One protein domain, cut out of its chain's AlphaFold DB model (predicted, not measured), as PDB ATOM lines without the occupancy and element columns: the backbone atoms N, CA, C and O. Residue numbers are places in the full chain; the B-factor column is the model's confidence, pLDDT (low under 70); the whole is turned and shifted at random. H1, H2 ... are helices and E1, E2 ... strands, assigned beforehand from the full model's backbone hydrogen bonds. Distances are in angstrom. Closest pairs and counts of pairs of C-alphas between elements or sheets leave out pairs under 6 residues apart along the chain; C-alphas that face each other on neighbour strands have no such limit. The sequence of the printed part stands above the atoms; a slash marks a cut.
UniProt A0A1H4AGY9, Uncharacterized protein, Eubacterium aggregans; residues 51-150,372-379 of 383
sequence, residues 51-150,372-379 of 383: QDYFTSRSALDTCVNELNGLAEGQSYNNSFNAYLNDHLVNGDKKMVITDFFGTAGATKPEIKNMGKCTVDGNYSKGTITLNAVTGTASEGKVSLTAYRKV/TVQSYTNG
ATOM      1  N   GLN A  51      14.280 -10.032  38.570       77.25
ATOM      2  CA  GLN A  51      14.669  -9.850  37.175       77.25
ATOM      3  C   GLN A  51      13.560 -10.329  36.227       77.25
ATOM      4  O   GLN A  51      13.151  -9.559  35.362       77.25
ATOM      5  N   ASP A  52      13.015 -11.528  36.441       78.12
ATOM      6  CA  ASP A  52      11.927 -12.097  35.635       78.12
ATOM      7  C   ASP A  52      10.678 -11.204  35.658       78.12
ATOM      8  O   ASP A  52      10.089 -10.927  34.611       78.12
ATOM      9  N   TYR A  53      10.317 -10.676  36.833       80.19
ATOM     10  CA  TYR A  53       9.210  -9.730  36.976       80.19
ATOM     11  C   TYR A  53       9.403  -8.464  36.128       80.19
ATOM     12  O   TYR A  53       8.494  -8.054  35.402       80.19
ATOM     13  N   PHE A  54      10.581  -7.833  36.199       81.25
ATOM     14  CA  PHE A  54      10.850  -6.620  35.424       81.25
ATOM     15  C   PHE A  54      10.923  -6.891  33.923       81.25
ATOM     16  O   PHE A  54      10.438  -6.069  33.146       81.25
ATOM     17  N   THR A  55      11.462  -8.040  33.515       83.00
ATOM     18  CA  THR A  55      11.484  -8.471  32.114       83.00
ATOM     19  C   THR A  55      10.063  -8.646  31.573       83.00
ATOM     20  O   THR A  55       9.720  -8.035  30.558       83.00
ATOM     21  N   SER A  56       9.209  -9.397  32.278       85.44
ATOM     22  CA  SER A  56       7.804  -9.594  31.900       85.44
ATOM     23  C   SER A  56       7.047  -8.268  31.839       85.44
ATOM     24  O   SER A  56       6.382  -7.978  30.848       85.44
ATOM     25  N   ARG A  57       7.192  -7.409  32.855       85.38
ATOM     26  CA  ARG A  57       6.551  -6.089  32.869       85.38
ATOM     27  C   ARG A  57       7.015  -5.203  31.711       85.38
ATOM     28  O   ARG A  57       6.184  -4.591  31.051       85.38
ATOM     29  N   SER A  58       8.317  -5.172  31.428       85.38
ATOM     30  CA  SER A  58       8.869  -4.384  30.323       85.38
ATOM     31  C   SER A  58       8.329  -4.838  28.964       85.38
ATOM     32  O   SER A  58       8.121  -3.997  28.089       85.38
ATOM     33  N   ALA A  59       8.091  -6.139  28.772       85.94
ATOM     34  CA  ALA A  59       7.486  -6.655  27.546       85.94
ATOM     35  C   ALA A  59       6.041  -6.153  27.374       85.94
ATOM     36  O   ALA A  59       5.672  -5.675  26.302       85.94
ATOM     37  N   LEU A  60       5.246  -6.181  28.450       88.12
ATOM     38  CA  LEU A  60       3.862  -5.693  28.447       88.12
ATOM     39  C   LEU A  60       3.782  -4.185  28.188       88.12
ATOM     40  O   LEU A  60       2.985  -3.742  27.360       88.12
ATOM     41  N   ASP A  61       4.646  -3.415  28.847       85.19
ATOM     42  CA  ASP A  61       4.746  -1.965  28.672       85.19
ATOM     43  C   ASP A  61       5.129  -1.623  27.222       85.19
ATOM     44  O   ASP A  61       4.561  -0.709  26.627       85.19
ATOM     45  N   THR A  62       6.038  -2.399  26.618       85.88
ATOM     46  CA  THR A  62       6.415  -2.250  25.202       85.88
ATOM     47  C   THR A  62       5.220  -2.505  24.286       85.88
ATOM     48  O   THR A  62       4.943  -1.673  23.432       85.88
ATOM     49  N   CYS A  63       4.454  -3.583  24.485       86.00
ATOM     50  CA  CYS A  63       3.248  -3.845  23.690       86.00
ATOM     51  C   CYS A  63       2.239  -2.684  23.736       86.00
ATOM     52  O   CYS A  63       1.706  -2.299  22.698       86.00
ATOM     53  N   VAL A  64       1.972  -2.111  24.915       83.56
ATOM     54  CA  VAL A  64       1.012  -0.998  25.054       83.56
ATOM     55  C   VAL A  64       1.549   0.297  24.450       83.56
ATOM     56  O   VAL A  64       0.812   1.010  23.771       83.56
ATOM     57  N   ASN A  65       2.831   0.601  24.656       78.69
ATOM     58  CA  ASN A  65       3.461   1.775  24.053       78.69
ATOM     59  C   ASN A  65       3.467   1.681  22.524       78.69
ATOM     60  O   ASN A  65       3.155   2.654  21.846       78.69
ATOM     61  N   GLU A  66       3.745   0.498  21.983       78.62
ATOM     62  CA  GLU A  66       3.713   0.245  20.545       78.62
ATOM     63  C   GLU A  66       2.291   0.357  19.990       78.62
ATOM     64  O   GLU A  66       2.103   0.953  18.934       78.62
ATOM     65  N   LEU A  67       1.268  -0.111  20.716       76.69
ATOM     66  CA  LEU A  67      -0.140   0.097  20.351       76.69
ATOM     67  C   LEU A  67      -0.541   1.580  20.302       76.69
ATOM     68  O   LEU A  67      -1.360   1.955  19.464       76.69
ATOM     69  N   ASN A  68       0.044   2.417  21.160       72.38
ATOM     70  CA  ASN A  68      -0.217   3.859  21.212       72.38
ATOM     71  C   ASN A  68       0.457   4.661  20.098       72.38
ATOM     72  O   ASN A  68       0.164   5.850  19.942       72.38
ATOM     73  N   GLY A  69       1.336   4.023  19.326       63.41
ATOM     74  CA  GLY A  69       2.245   4.726  18.437       63.41
ATOM     75  C   GLY A  69       3.303   5.511  19.219       63.41
ATOM     76  O   GLY A  69       3.216   5.727  20.429       63.41
ATOM     77  N   LEU A  70       4.350   5.926  18.515       53.56
ATOM     78  CA  LEU A  70       5.466   6.633  19.134       53.56
ATOM     79  C   LEU A  70       5.133   8.104  19.418       53.56
ATOM     80  O   LEU A  70       4.271   8.713  18.781       53.56
ATOM     81  N   ALA A  71       5.880   8.687  20.361       50.09
ATOM     82  CA  ALA A  71       5.900  10.126  20.590       50.09
ATOM     83  C   ALA A  71       6.307  10.891  19.314       50.09
ATOM     84  O   ALA A  71       7.079  10.400  18.486       50.09
ATOM     85  N   GLU A  72       5.791  12.111  19.181       42.91
ATOM     86  CA  GLU A  72       6.002  12.991  18.029       42.91
ATOM     87  C   GLU A  72       7.508  13.134  17.707       42.91
ATOM     88  O   GLU A  72       8.304  13.524  18.560       42.91
ATOM     89  N   GLY A  73       7.916  12.764  16.485       43.84
ATOM     90  CA  GLY A  73       9.308  12.867  16.014       43.84
ATOM     91  C   GLY A  73      10.171  11.600  16.113       43.84
ATOM     92  O   GLY A  73      11.339  11.644  15.729       43.84
ATOM     93  N   GLN A  74       9.635  10.469  16.580       43.22
ATOM     94  CA  GLN A  74      10.328   9.174  16.556       43.22
ATOM     95  C   GLN A  74       9.817   8.312  15.392       43.22
ATOM     96  O   GLN A  74       8.621   8.047  15.292       43.22
ATOM     97  N   SER A  75      10.712   7.842  14.515       43.00
ATOM     98  CA  SER A  75      10.383   6.832  13.502       43.00
ATOM     99  C   SER A  75      10.976   5.489  13.907       43.00
ATOM    100  O   SER A  75      12.198   5.389  14.025       43.00
ATOM    101  N   TYR A  76      10.159   4.446  14.026       47.38
ATOM    102  CA  TYR A  76      10.661   3.084  13.877       47.38
ATOM    103  C   TYR A  76       9.783   2.263  12.945       47.38
ATOM    104  O   TYR A  76       8.612   2.559  12.723       47.38
ATOM    105  N   ASN A  77      10.436   1.265  12.349       48.16
ATOM    106  CA  ASN A  77       9.897   0.321  11.385       48.16
ATOM    107  C   ASN A  77       8.513  -0.177  11.835       48.16
ATOM    108  O   ASN A  77       8.388  -0.838  12.862       48.16
ATOM    109  N   ASN A  78       7.493   0.169  11.052       56.53
ATOM    110  CA  ASN A  78       6.060   0.060  11.332       56.53
ATOM    111  C   ASN A  78       5.551  -1.397  11.484       56.53
ATOM    112  O   ASN A  78       4.357  -1.653  11.396       56.53
ATOM    113  N   SER A  79       6.442  -2.382  11.651       67.75
ATOM    114  CA  SER A  79       6.133  -3.810  11.579       67.75
ATOM    115  C   SER A  79       5.508  -4.368  12.854       67.75
ATOM    116  O   SER A  79       4.647  -5.239  12.760       67.75
ATOM    117  N   PHE A  80       5.913  -3.899  14.041       76.56
ATOM    118  CA  PHE A  80       5.386  -4.451  15.294       76.56
ATOM    119  C   PHE A  80       4.036  -3.841  15.686       76.56
ATOM    120  O   PHE A  80       3.111  -4.585  15.993       76.56
ATOM    121  N   ASN A  81       3.868  -2.521  15.561       74.56
ATOM    122  CA  ASN A  81       2.551  -1.887  15.667       74.56
ATOM    123  C   ASN A  81       1.551  -2.487  14.659       74.56
ATOM    124  O   ASN A  81       0.436  -2.827  15.050       74.56
ATOM    125  N   ALA A  82       1.954  -2.666  13.394       69.62
ATOM    126  CA  ALA A  82       1.108  -3.319  12.398       69.62
ATOM    127  C   ALA A  82       0.756  -4.753  12.811       69.62
ATOM    128  O   ALA A  82      -0.412  -5.110  12.773       69.62
ATOM    129  N   TYR A  83       1.719  -5.541  13.304       79.31
ATOM    130  CA  TYR A  83       1.458  -6.889  13.816       79.31
ATOM    131  C   TYR A  83       0.446  -6.896  14.973       79.31
ATOM    132  O   TYR A  83      -0.505  -7.678  14.963       79.31
ATOM    133  N   LEU A  84       0.616  -6.019  15.968       78.75
ATOM    134  CA  LEU A  84      -0.322  -5.906  17.087       78.75
ATOM    135  C   LEU A  84      -1.713  -5.498  16.592       78.75
ATOM    136  O   LEU A  84      -2.716  -6.071  17.016       78.75
ATOM    137  N   ASN A  85      -1.791  -4.556  15.653       72.00
ATOM    138  CA  ASN A  85      -3.067  -4.154  15.084       72.00
ATOM    139  C   ASN A  85      -3.723  -5.279  14.274       72.00
ATOM    140  O   ASN A  85      -4.900  -5.557  14.481       72.00
ATOM    141  N   ASP A  86      -2.972  -5.975  13.428       71.25
ATOM    142  CA  ASP A  86      -3.487  -7.016  12.539       71.25
ATOM    143  C   ASP A  86      -3.868  -8.301  13.275       71.25
ATOM    144  O   ASP A  86      -4.806  -8.965  12.857       71.25
ATOM    145  N   HIS A  87      -3.207  -8.654  14.383       75.06
ATOM    146  CA  HIS A  87      -3.490  -9.900  15.111       75.06
ATOM    147  C   HIS A  87      -4.307  -9.693  16.391       75.06
ATOM    148  O   HIS A  87      -5.284 -10.406  16.632       75.06
ATOM    149  N   LEU A  88      -3.939  -8.711  17.216       75.19
ATOM    150  CA  LEU A  88      -4.580  -8.492  18.513       75.19
ATOM    151  C   LEU A  88      -5.808  -7.584  18.407       75.19
ATOM    152  O   LEU A  88      -6.779  -7.812  19.116       75.19
ATOM    153  N   VAL A  89      -5.790  -6.549  17.571       71.38
ATOM    154  CA  VAL A  89      -6.820  -5.496  17.622       71.38
ATOM    155  C   VAL A  89      -7.884  -5.653  16.529       71.38
ATOM    156  O   VAL A  89      -9.065  -5.428  16.808       71.38
ATOM    157  N   ASN A  90      -7.480  -6.053  15.320       64.56
ATOM    158  CA  ASN A  90      -8.328  -6.132  14.124       64.56
ATOM    159  C   ASN A  90      -8.478  -7.551  13.560       64.56
ATOM    160  O   ASN A  90      -9.437  -7.799  12.838       64.56
ATOM    161  N   GLY A  91      -7.557  -8.467  13.871       65.12
ATOM    162  CA  GLY A  91      -7.636  -9.869  13.443       65.12
ATOM    163  C   GLY A  91      -8.358 -10.755  14.447       65.12
ATOM    164  O   GLY A  91      -9.432 -10.421  14.944       65.12
ATOM    165  N   ASP A  92      -7.734 -11.879  14.801       66.38
ATOM    166  CA  ASP A  92      -8.309 -12.934  15.656       66.38
ATOM    167  C   ASP A  92      -8.550 -12.515  17.116       66.38
ATOM    168  O   ASP A  92      -8.989 -13.316  17.949       66.38
ATOM    169  N   LYS A  93      -8.256 -11.254  17.440       70.88
ATOM    170  CA  LYS A  93      -8.364 -10.662  18.775       70.88
ATOM    171  C   LYS A  93      -7.482 -11.359  19.805       70.88
ATOM    172  O   LYS A  93      -7.736 -11.295  21.005       70.88
ATOM    173  N   LYS A  94      -6.445 -12.046  19.327       79.25
ATOM    174  CA  LYS A  94      -5.516 -12.845  20.116       79.25
ATOM    175  C   LYS A  94      -4.128 -12.780  19.508       79.25
ATOM    176  O   LYS A  94      -3.971 -12.763  18.293       79.25
ATOM    177  N   MET A  95      -3.117 -12.812  20.362       88.88
ATOM    178  CA  MET A  95      -1.724 -12.898  19.943       88.88
ATOM    179  C   MET A  95      -0.928 -13.776  20.898       88.88
ATOM    180  O   MET A  95      -1.241 -13.849  22.086       88.88
ATOM    181  N   VAL A  96       0.118 -14.415  20.377       88.00
ATOM    182  CA  VAL A  96       1.118 -15.127  21.176       88.00
ATOM    183  C   VAL A  96       2.488 -14.897  20.548       88.00
ATOM    184  O   VAL A  96       2.733 -15.293  19.411       88.00
ATOM    185  N   ILE A  97       3.396 -14.284  21.303       87.06
ATOM    186  CA  ILE A  97       4.797 -14.071  20.940       87.06
ATOM    187  C   ILE A  97       5.640 -14.901  21.897       87.06
ATOM    188  O   ILE A  97       5.698 -14.612  23.084       87.06
ATOM    189  N   THR A  98       6.292 -15.947  21.396       83.25
ATOM    190  CA  THR A  98       6.984 -16.925  22.253       83.25
ATOM    191  C   THR A  98       8.393 -16.506  22.686       83.25
ATOM    192  O   THR A  98       8.896 -17.033  23.674       83.25
ATOM    193  N   ASP A  99       9.033 -15.579  21.974       81.56
ATOM    194  CA  ASP A  99      10.343 -15.010  22.325       81.56
ATOM    195  C   ASP A  99      10.343 -13.507  22.026       81.56
ATOM    196  O   ASP A  99      10.830 -13.063  20.988       81.56
ATOM    197  N   PHE A 100       9.737 -12.731  22.927       83.50
ATOM    198  CA  PHE A 100       9.506 -11.296  22.729       83.50
ATOM    199  C   PHE A 100      10.795 -10.502  22.465       83.50
ATOM    200  O   PHE A 100      10.814  -9.607  21.626       83.50
ATOM    201  N   PHE A 101      11.890 -10.857  23.143       81.00
ATOM    202  CA  PHE A 101      13.173 -10.155  23.031       81.00
ATOM    203  C   PHE A 101      14.118 -10.753  21.974       81.00
ATOM    204  O   PHE A 101      15.237 -10.266  21.816       81.00
ATOM    205  N   GLY A 102      13.709 -11.807  21.257       78.88
ATOM    206  CA  GLY A 102      14.550 -12.466  20.250       78.88
ATOM    207  C   GLY A 102      15.823 -13.095  20.831       78.88
ATOM    208  O   GLY A 102      16.878 -13.101  20.188       78.88
ATOM    209  N   THR A 103      15.743 -13.607  22.060       74.50
ATOM    210  CA  THR A 103      16.880 -14.161  22.808       74.50
ATOM    211  C   THR A 103      17.567 -15.327  22.094       74.50
ATOM    212  O   THR A 103      18.782 -15.492  22.227       74.50
ATOM    213  N   ALA A 104      16.835 -16.093  21.277       67.50
ATOM    214  CA  ALA A 104      17.380 -17.223  20.523       67.50
ATOM    215  C   ALA A 104      18.405 -16.819  19.441       67.50
ATOM    216  O   ALA A 104      19.289 -17.611  19.112       67.50
ATOM    217  N   GLY A 105      18.307 -15.599  18.898       66.94
ATOM    218  CA  GLY A 105      19.191 -15.078  17.844       66.94
ATOM    219  C   GLY A 105      20.180 -14.007  18.315       66.94
ATOM    220  O   GLY A 105      20.924 -13.455  17.505       66.94
ATOM    221  N   ALA A 106      20.184 -13.676  19.608       73.56
ATOM    222  CA  ALA A 106      20.926 -12.536  20.127       73.56
ATOM    223  C   ALA A 106      22.436 -12.806  20.251       73.56
ATOM    224  O   ALA A 106      22.880 -13.738  20.923       73.56
ATOM    225  N   THR A 107      23.245 -11.925  19.657       70.00
ATOM    226  CA  THR A 107      24.713 -11.936  19.783       70.00
ATOM    227  C   THR A 107      25.213 -11.130  20.983       70.00
ATOM    228  O   THR A 107      26.315 -11.373  21.473       70.00
ATOM    229  N   LYS A 108      24.404 -10.187  21.488       73.69
ATOM    230  CA  LYS A 108      24.734  -9.364  22.657       73.69
ATOM    231  C   LYS A 108      24.432 -10.122  23.961       73.69
ATOM    232  O   LYS A 108      23.292 -10.561  24.136       73.69
ATOM    233  N   PRO A 109      25.396 -10.230  24.900       68.12
ATOM    234  CA  PRO A 109      25.201 -10.931  26.174       68.12
ATOM    235  C   PRO A 109      24.040 -10.378  27.003       68.12
ATOM    236  O   PRO A 109      23.337 -11.140  27.654       68.12
ATOM    237  N   GLU A 110      23.814  -9.065  26.940       71.81
ATOM    238  CA  GLU A 110      22.739  -8.369  27.652       71.81
ATOM    239  C   GLU A 110      21.362  -8.937  27.294       71.81
ATOM    240  O   GLU A 110      20.600  -9.260  28.193       71.81
ATOM    241  N   ILE A 111      21.087  -9.148  26.002       67.00
ATOM    242  CA  ILE A 111      19.807  -9.678  25.501       67.00
ATOM    243  C   ILE A 111      19.717 -11.187  25.755       67.00
ATOM    244  O   ILE A 111      18.683 -11.695  26.179       67.00
ATOM    245  N   LYS A 112      20.823 -11.915  25.563       66.12
ATOM    246  CA  LYS A 112      20.881 -13.362  25.816       66.12
ATOM    247  C   LYS A 112      20.586 -13.710  27.283       66.12
ATOM    248  O   LYS A 112      20.001 -14.754  27.559       66.12
ATOM    249  N   ASN A 113      20.960 -12.826  28.207       67.44
ATOM    250  CA  ASN A 113      20.776 -13.007  29.646       67.44
ATOM    251  C   ASN A 113      19.408 -12.525  30.169       67.44
ATOM    252  O   ASN A 113      19.148 -12.680  31.360       67.44
ATOM    253  N   MET A 114      18.533 -11.958  29.323       65.94
ATOM    254  CA  MET A 114      17.181 -11.533  29.734       65.94
ATOM    255  C   MET A 114      16.213 -12.705  29.940       65.94
ATOM    256  O   MET A 114      15.208 -12.543  30.626       65.94
ATOM    257  N   GLY A 115      16.526 -13.882  29.388       68.56
ATOM    258  CA  GLY A 115      15.654 -15.053  29.442       68.56
ATOM    259  C   GLY A 115      14.510 -14.993  28.425       68.56
ATOM    260  O   GLY A 115      14.125 -13.932  27.934       68.56
ATOM    261  N   LYS A 116      13.971 -16.166  28.071       78.94
ATOM    262  CA  LYS A 116      12.854 -16.271  27.126       78.94
ATOM    263  C   LYS A 116      11.582 -15.736  27.786       78.94
ATOM    264  O   LYS A 116      11.149 -16.278  28.803       78.94
ATOM    265  N   CYS A 117      10.983 -14.717  27.176       83.25
ATOM    266  CA  CYS A 117       9.711 -14.139  27.596       83.25
ATOM    267  C   CYS A 117       8.636 -14.461  26.554       83.25
ATOM    268  O   CYS A 117       8.798 -14.139  25.373       83.25
ATOM    269  N   THR A 118       7.561 -15.118  26.987       87.00
ATOM    270  CA  THR A 118       6.364 -15.342  26.171       87.00
ATOM    271  C   THR A 118       5.307 -14.318  26.543       87.00
ATOM    272  O   THR A 118       4.969 -14.203  27.716       87.00
ATOM    273  N   VAL A 119       4.785 -13.599  25.552       88.12
ATOM    274  CA  VAL A 119       3.680 -12.653  25.711       88.12
ATOM    275  C   VAL A 119       2.461 -13.200  24.991       88.12
ATOM    276  O   VAL A 119       2.504 -13.417  23.782       88.12
ATOM    277  N   ASP A 120       1.369 -13.397  25.713       88.44
ATOM    278  CA  ASP A 120       0.051 -13.634  25.148       88.44
ATOM    279  C   ASP A 120      -0.837 -12.405  25.335       88.44
ATOM    280  O   ASP A 120      -0.681 -11.622  26.269       88.44
ATOM    281  N   GLY A 121      -1.746 -12.193  24.395       85.38
ATOM    282  CA  GLY A 121      -2.651 -11.059  24.416       85.38
ATOM    283  C   GLY A 121      -4.029 -11.464  23.947       85.38
ATOM    284  O   GLY A 121      -4.171 -12.276  23.031       85.38
ATOM    285  N   ASN A 122      -5.044 -10.880  24.566       79.19
ATOM    286  CA  ASN A 122      -6.436 -11.036  24.186       79.19
ATOM    287  C   ASN A 122      -7.115  -9.667  24.183       79.19
ATOM    288  O   ASN A 122      -6.992  -8.904  25.141       79.19
ATOM    289  N   TYR A 123      -7.853  -9.377  23.119       69.94
ATOM    290  CA  TYR A 123      -8.661  -8.176  23.003       69.94
ATOM    291  C   TYR A 123     -10.138  -8.533  23.119       69.94
ATOM    292  O   TYR A 123     -10.692  -9.327  22.358       69.94
ATOM    293  N   SER A 124     -10.811  -7.923  24.084       62.53
ATOM    294  CA  SER A 124     -12.239  -8.109  24.274       62.53
ATOM    295  C   SER A 124     -12.845  -6.860  24.887       62.53
ATOM    296  O   SER A 124     -12.300  -6.305  25.832       62.53
ATOM    297  N   LYS A 125     -14.009  -6.437  24.387       60.84
ATOM    298  CA  LYS A 125     -14.836  -5.401  25.037       60.84
ATOM    299  C   LYS A 125     -14.157  -4.025  25.162       60.84
ATOM    300  O   LYS A 125     -14.406  -3.313  26.124       60.84
ATOM    301  N   GLY A 126     -13.303  -3.643  24.207       60.75
ATOM    302  CA  GLY A 126     -12.544  -2.382  24.295       60.75
ATOM    303  C   GLY A 126     -11.351  -2.441  25.258       60.75
ATOM    304  O   GLY A 126     -10.661  -1.439  25.444       60.75
ATOM    305  N   THR A 127     -11.075  -3.627  25.809       68.88
ATOM    306  CA  THR A 127     -10.004  -3.895  26.765       68.88
ATOM    307  C   THR A 127      -9.022  -4.899  26.177       68.88
ATOM    308  O   THR A 127      -9.406  -5.920  25.603       68.88
ATOM    309  N   ILE A 128      -7.736  -4.617  26.330       76.94
ATOM    310  CA  ILE A 128      -6.662  -5.563  26.070       76.94
ATOM    311  C   ILE A 128      -6.199  -6.130  27.408       76.94
ATOM    312  O   ILE A 128      -5.868  -5.383  28.328       76.94
ATOM    313  N   THR A 129      -6.130  -7.454  27.481       84.31
ATOM    314  CA  THR A 129      -5.426  -8.174  28.539       84.31
ATOM    315  C   THR A 129      -4.186  -8.804  27.926       84.31
ATOM    316  O   THR A 129      -4.297  -9.637  27.029       84.31
ATOM    317  N   LEU A 130      -3.015  -8.390  28.395       88.50
ATOM    318  CA  LEU A 130      -1.731  -8.956  28.007       88.50
ATOM    319  C   LEU A 130      -1.159  -9.727  29.191       88.50
ATOM    320  O   LEU A 130      -1.117  -9.192  30.294       88.50
ATOM    321  N   ASN A 131      -0.675 -10.940  28.969       89.06
ATOM    322  CA  ASN A 131       0.063 -11.696  29.968       89.06
ATOM    323  C   ASN A 131       1.472 -11.964  29.451       89.06
ATOM    324  O   ASN A 131       1.670 -12.308  28.291       89.06
ATOM    325  N   ALA A 132       2.464 -11.781  30.313       88.38
ATOM    326  CA  ALA A 132       3.854 -12.079  30.022       88.38
ATOM    327  C   ALA A 132       4.368 -13.085  31.040       88.38
ATOM    328  O   ALA A 132       4.170 -12.918  32.245       88.38
ATOM    329  N   VAL A 133       5.043 -14.119  30.546       86.44
ATOM    330  CA  VAL A 133       5.639 -15.181  31.351       86.44
ATOM    331  C   VAL A 133       7.112 -15.298  30.992       86.44
ATOM    332  O   VAL A 133       7.462 -15.593  29.847       86.44
ATOM    333  N   THR A 134       7.969 -15.091  31.988       81.94
ATOM    334  CA  THR A 134       9.416 -15.316  31.891       81.94
ATOM    335  C   THR A 134       9.795 -16.486  32.802       81.94
ATOM    336  O   THR A 134       9.364 -16.546  33.953       81.94
ATOM    337  N   GLY A 135      10.570 -17.445  32.284       70.00
ATOM    338  CA  GLY A 135      11.030 -18.613  33.050       70.00
ATOM    339  C   GLY A 135       9.941 -19.658  33.363       70.00
ATOM    340  O   GLY A 135       8.986 -19.830  32.610       70.00
ATOM    341  N   THR A 136      10.122 -20.412  34.457       57.34
ATOM    342  CA  THR A 136       9.219 -21.500  34.908       57.34
ATOM    343  C   THR A 136       8.454 -21.179  36.195       57.34
ATOM    344  O   THR A 136       7.694 -22.019  36.672       57.34
ATOM    345  N   ALA A 137       8.678 -20.009  36.796       54.12
ATOM    346  CA  ALA A 137       8.070 -19.627  38.067       54.12
ATOM    347  C   ALA A 137       6.778 -18.829  37.853       54.12
ATOM    348  O   ALA A 137       6.667 -18.025  36.928       54.12
ATOM    349  N   SER A 138       5.807 -19.012  38.743       56.84
ATOM    350  CA  SER A 138       4.559 -18.251  38.738       56.84
ATOM    351  C   SER A 138       4.722 -16.770  39.038       56.84
ATOM    352  O   SER A 138       3.977 -15.960  38.505       56.84
ATOM    353  N   GLU A 139       5.766 -16.396  39.768       58.03
ATOM    354  CA  GLU A 139       6.093 -15.000  40.077       58.03
ATOM    355  C   GLU A 139       6.684 -14.223  38.881       58.03
ATOM    356  O   GLU A 139       6.692 -12.993  38.891       58.03
ATOM    357  N   GLY A 140       7.120 -14.920  37.820       62.44
ATOM    358  CA  GLY A 140       7.499 -14.325  36.531       62.44
ATOM    359  C   GLY A 140       6.304 -14.043  35.611       62.44
ATOM    360  O   GLY A 140       6.495 -13.544  34.497       62.44
ATOM    361  N   LYS A 141       5.079 -14.370  36.051       80.12
ATOM    362  CA  LYS A 141       3.830 -14.084  35.341       80.12
ATOM    363  C   LYS A 141       3.334 -12.694  35.727       80.12
ATOM    364  O   LYS A 141       3.033 -12.429  36.891       80.12
ATOM    365  N   VAL A 142       3.194 -11.818  34.746       84.50
ATOM    366  CA  VAL A 142       2.580 -10.497  34.918       84.50
ATOM    367  C   VAL A 142       1.420 -10.394  33.948       84.50
ATOM    368  O   VAL A 142       1.549 -10.793  32.794       84.50
ATOM    369  N   SER A 143       0.295  -9.863  34.409       85.88
ATOM    370  CA  SER A 143      -0.832  -9.496  33.562       85.88
ATOM    371  C   SER A 143      -1.017  -7.984  33.591       85.88
ATOM    372  O   SER A 143      -0.922  -7.350  34.645       85.88
ATOM    373  N   LEU A 144      -1.249  -7.406  32.422       87.44
ATOM    374  CA  LEU A 144      -1.548  -6.001  32.204       87.44
ATOM    375  C   LEU A 144      -2.935  -5.918  31.581       87.44
ATOM    376  O   LEU A 144      -3.204  -6.545  30.557       87.44
ATOM    377  N   THR A 145      -3.798  -5.096  32.172       81.12
ATOM    378  CA  THR A 145      -5.077  -4.724  31.560       81.12
ATOM    379  C   THR A 145      -5.034  -3.264  31.120       81.12
ATOM    380  O   THR A 145      -4.711  -2.382  31.918       81.12
ATOM    381  N   ALA A 146      -5.346  -3.004  29.851       77.06
ATOM    382  CA  ALA A 146      -5.427  -1.667  29.268       77.06
ATOM    383  C   ALA A 146      -6.768  -1.455  28.563       77.06
ATOM    384  O   ALA A 146      -7.293  -2.368  27.932       77.06
ATOM    385  N   TYR A 147      -7.299  -0.239  28.629       70.12
ATOM    386  CA  TYR A 147      -8.525   0.174  27.939       70.12
ATOM    387  C   TYR A 147      -8.216   1.315  26.971       70.12
ATOM    388  O   TYR A 147      -7.226   2.025  27.152       70.12
ATOM    389  N   ARG A 148      -9.044   1.524  25.943       69.50
ATOM    390  CA  ARG A 148      -8.869   2.685  25.057       69.50
ATOM    391  C   ARG A 148      -9.127   3.988  25.812       69.50
ATOM    392  O   ARG A 148     -10.193   4.174  26.389       69.50
ATOM    393  N   LYS A 149      -8.153   4.896  25.793       64.31
ATOM    394  CA  LYS A 149      -8.241   6.207  26.433       64.31
ATOM    395  C   LYS A 149      -9.381   7.003  25.801       64.31
ATOM    396  O   LYS A 149      -9.326   7.311  24.616       64.31
ATOM    397  N   VAL A 150     -10.363   7.383  26.612       57.22
ATOM    398  CA  VAL A 150     -11.308   8.455  26.289       57.22
ATOM    399  C   VAL A 150     -10.651   9.744  26.779       57.22
ATOM    400  O   VAL A 150     -10.577   9.980  27.980       57.22
ATOM    401  N   THR A 372      -4.805   3.280  27.700       73.88
ATOM    402  CA  THR A 372      -4.410   3.600  29.065       73.88
ATOM    403  C   THR A 372      -4.323   2.309  29.860       73.88
ATOM    404  O   THR A 372      -5.267   1.516  29.889       73.88
ATOM    405  N   VAL A 373      -3.195   2.108  30.538       79.50
ATOM    406  CA  VAL A 373      -3.029   0.992  31.469       79.50
ATOM    407  C   VAL A 373      -3.923   1.215  32.687       79.50
ATOM    408  O   VAL A 373      -3.844   2.254  33.340       79.50
ATOM    409  N   GLN A 374      -4.769   0.236  32.991       74.31
ATOM    410  CA  GLN A 374      -5.663   0.265  34.145       74.31
ATOM    411  C   GLN A 374      -5.009  -0.366  35.373       74.31
ATOM    412  O   GLN A 374      -5.100   0.169  36.475       74.31
ATOM    413  N   SER A 375      -4.376  -1.525  35.194       78.44
ATOM    414  CA  SER A 375      -3.815  -2.293  36.299       78.44
ATOM    415  C   SER A 375      -2.724  -3.254  35.839       78.44
ATOM    416  O   SER A 375      -2.698  -3.705  34.692       78.44
ATOM    417  N   TYR A 376      -1.853  -3.583  36.792       80.38
ATOM    418  CA  TYR A 376      -0.962  -4.732  36.731       80.38
ATOM    419  C   TYR A 376      -1.402  -5.720  37.800       80.38
ATOM    420  O   TYR A 376      -1.619  -5.327  38.949       80.38
ATOM    421  N   THR A 377      -1.490  -6.993  37.447       81.00
ATOM    422  CA  THR A 377      -1.639  -8.072  38.418       81.00
ATOM    423  C   THR A 377      -0.462  -9.021  38.275       81.00
ATOM    424  O   THR A 377      -0.068  -9.412  37.176       81.00
ATOM    425  N   ASN A 378       0.144  -9.374  39.405       74.81
ATOM    426  CA  ASN A 378       1.093 -10.475  39.422       74.81
ATOM    427  C   ASN A 378       0.272 -11.756  39.333       74.81
ATOM    428  O   ASN A 378      -0.743 -11.879  40.022       74.81
ATOM    429  N   GLY A 379       0.697 -12.696  38.496       58.38
ATOM    430  CA  GLY A 379       0.110 -14.022  38.493       58.38
ATOM    431  C   GLY A 379       0.413 -14.690  39.827       58.38
ATOM    432  O   GLY A 379       1.462 -15.301  39.990       58.38
TER     433      GLY A 379
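What this domain is: This is residues 51 to 150 and 372 to 379 of the 383 residues of an uncharacterized protein of Eubacterium aggregans (UniProt A0A1H4AGY9). One twisted sheet of five strands forms a wall with a long helix, H1, packed on one face; a shorter helix, H2, stands up from that same face at the E1 and E2 end, and the other face has no named helix. Residues 71 to 77 and 105 to 110 stick out from this body as free loops, the second reaching into the small helix H3. The 108 printed residues hold three named helices and five named strands, in the order H1 H2 E1 H3 E2 E3 E4 E5; the sheet runs E1 E2 E3 E4 E5, all antiparallel, and the class is mixed, helices and strands. The whole is compact, with a radius of gyration of the C-alphas of 13.8 A and spans of 39 by 32 by 25 A.

How they stand to each other: Start at H1, residues 51 to 67, which is on the sheet; its closest approach to E3, residues 127 to 134, is between the C-alphas of Ser 56 and Ala 132, 5.0 A apart. With residues 63 to 67 alone H1 touches H2, residues 79 to 89: their closest C-alphas, Glu 66 and Asn 81, are 5.4 A apart, and their lines are about perpendicular at 87 degrees. H2 is on the same face as H1, over E1, residues 94 to 97, and E2, residues 117 to 124, at a height over the sheet of 10.2 A; it stands up from the sheet at 50 degrees. H3, residues 109 to 112, is not on the sheet and is apart from H1 and H2. Look across the antiparallel strands for N and O within hydrogen-bond range: N 97 and O 119 at 2.8 A for E1 and E2, N 120 and O 131 at 2.8 A for the hairpin E2 and E3. The hairpin E3 and E4, residues 141 to 148, has N 130 and O 144 at 2.8 A; E4 and E5, residues 372 to 378, have N 143 and O 377 at 2.8 A. E2, E3 and E4 form a meander, each strand the antiparallel neighbour of the one before. In H1 and H2 every O i to N i+4 pair is within hydrogen-bond range; H3 is too short for one.

Where its parts are: Find C-alpha 51 at (14.669, -9.850, 37.175); from there H1 runs 24.5 A to C-alpha 67. H2 covers 14.4 A. E2, E3 and E4 measure 23.0, 23.1 and 23.4 A, and E5 ends at C-alpha 378, (1.093, -10.475, 39.422).

The domain as a whole: The C-alphas farthest apart are those of Thr 107 and Val 150, 41.9 A. Residues 151 to 371 are not printed; C-alphas 150 and 372 are 8.9 A apart across the cut. The links H1 to H2 and E1 to H3 are long. Mean pLDDT of the printed part is 73.4, and 37 residues are under 70, among them 69 to 79.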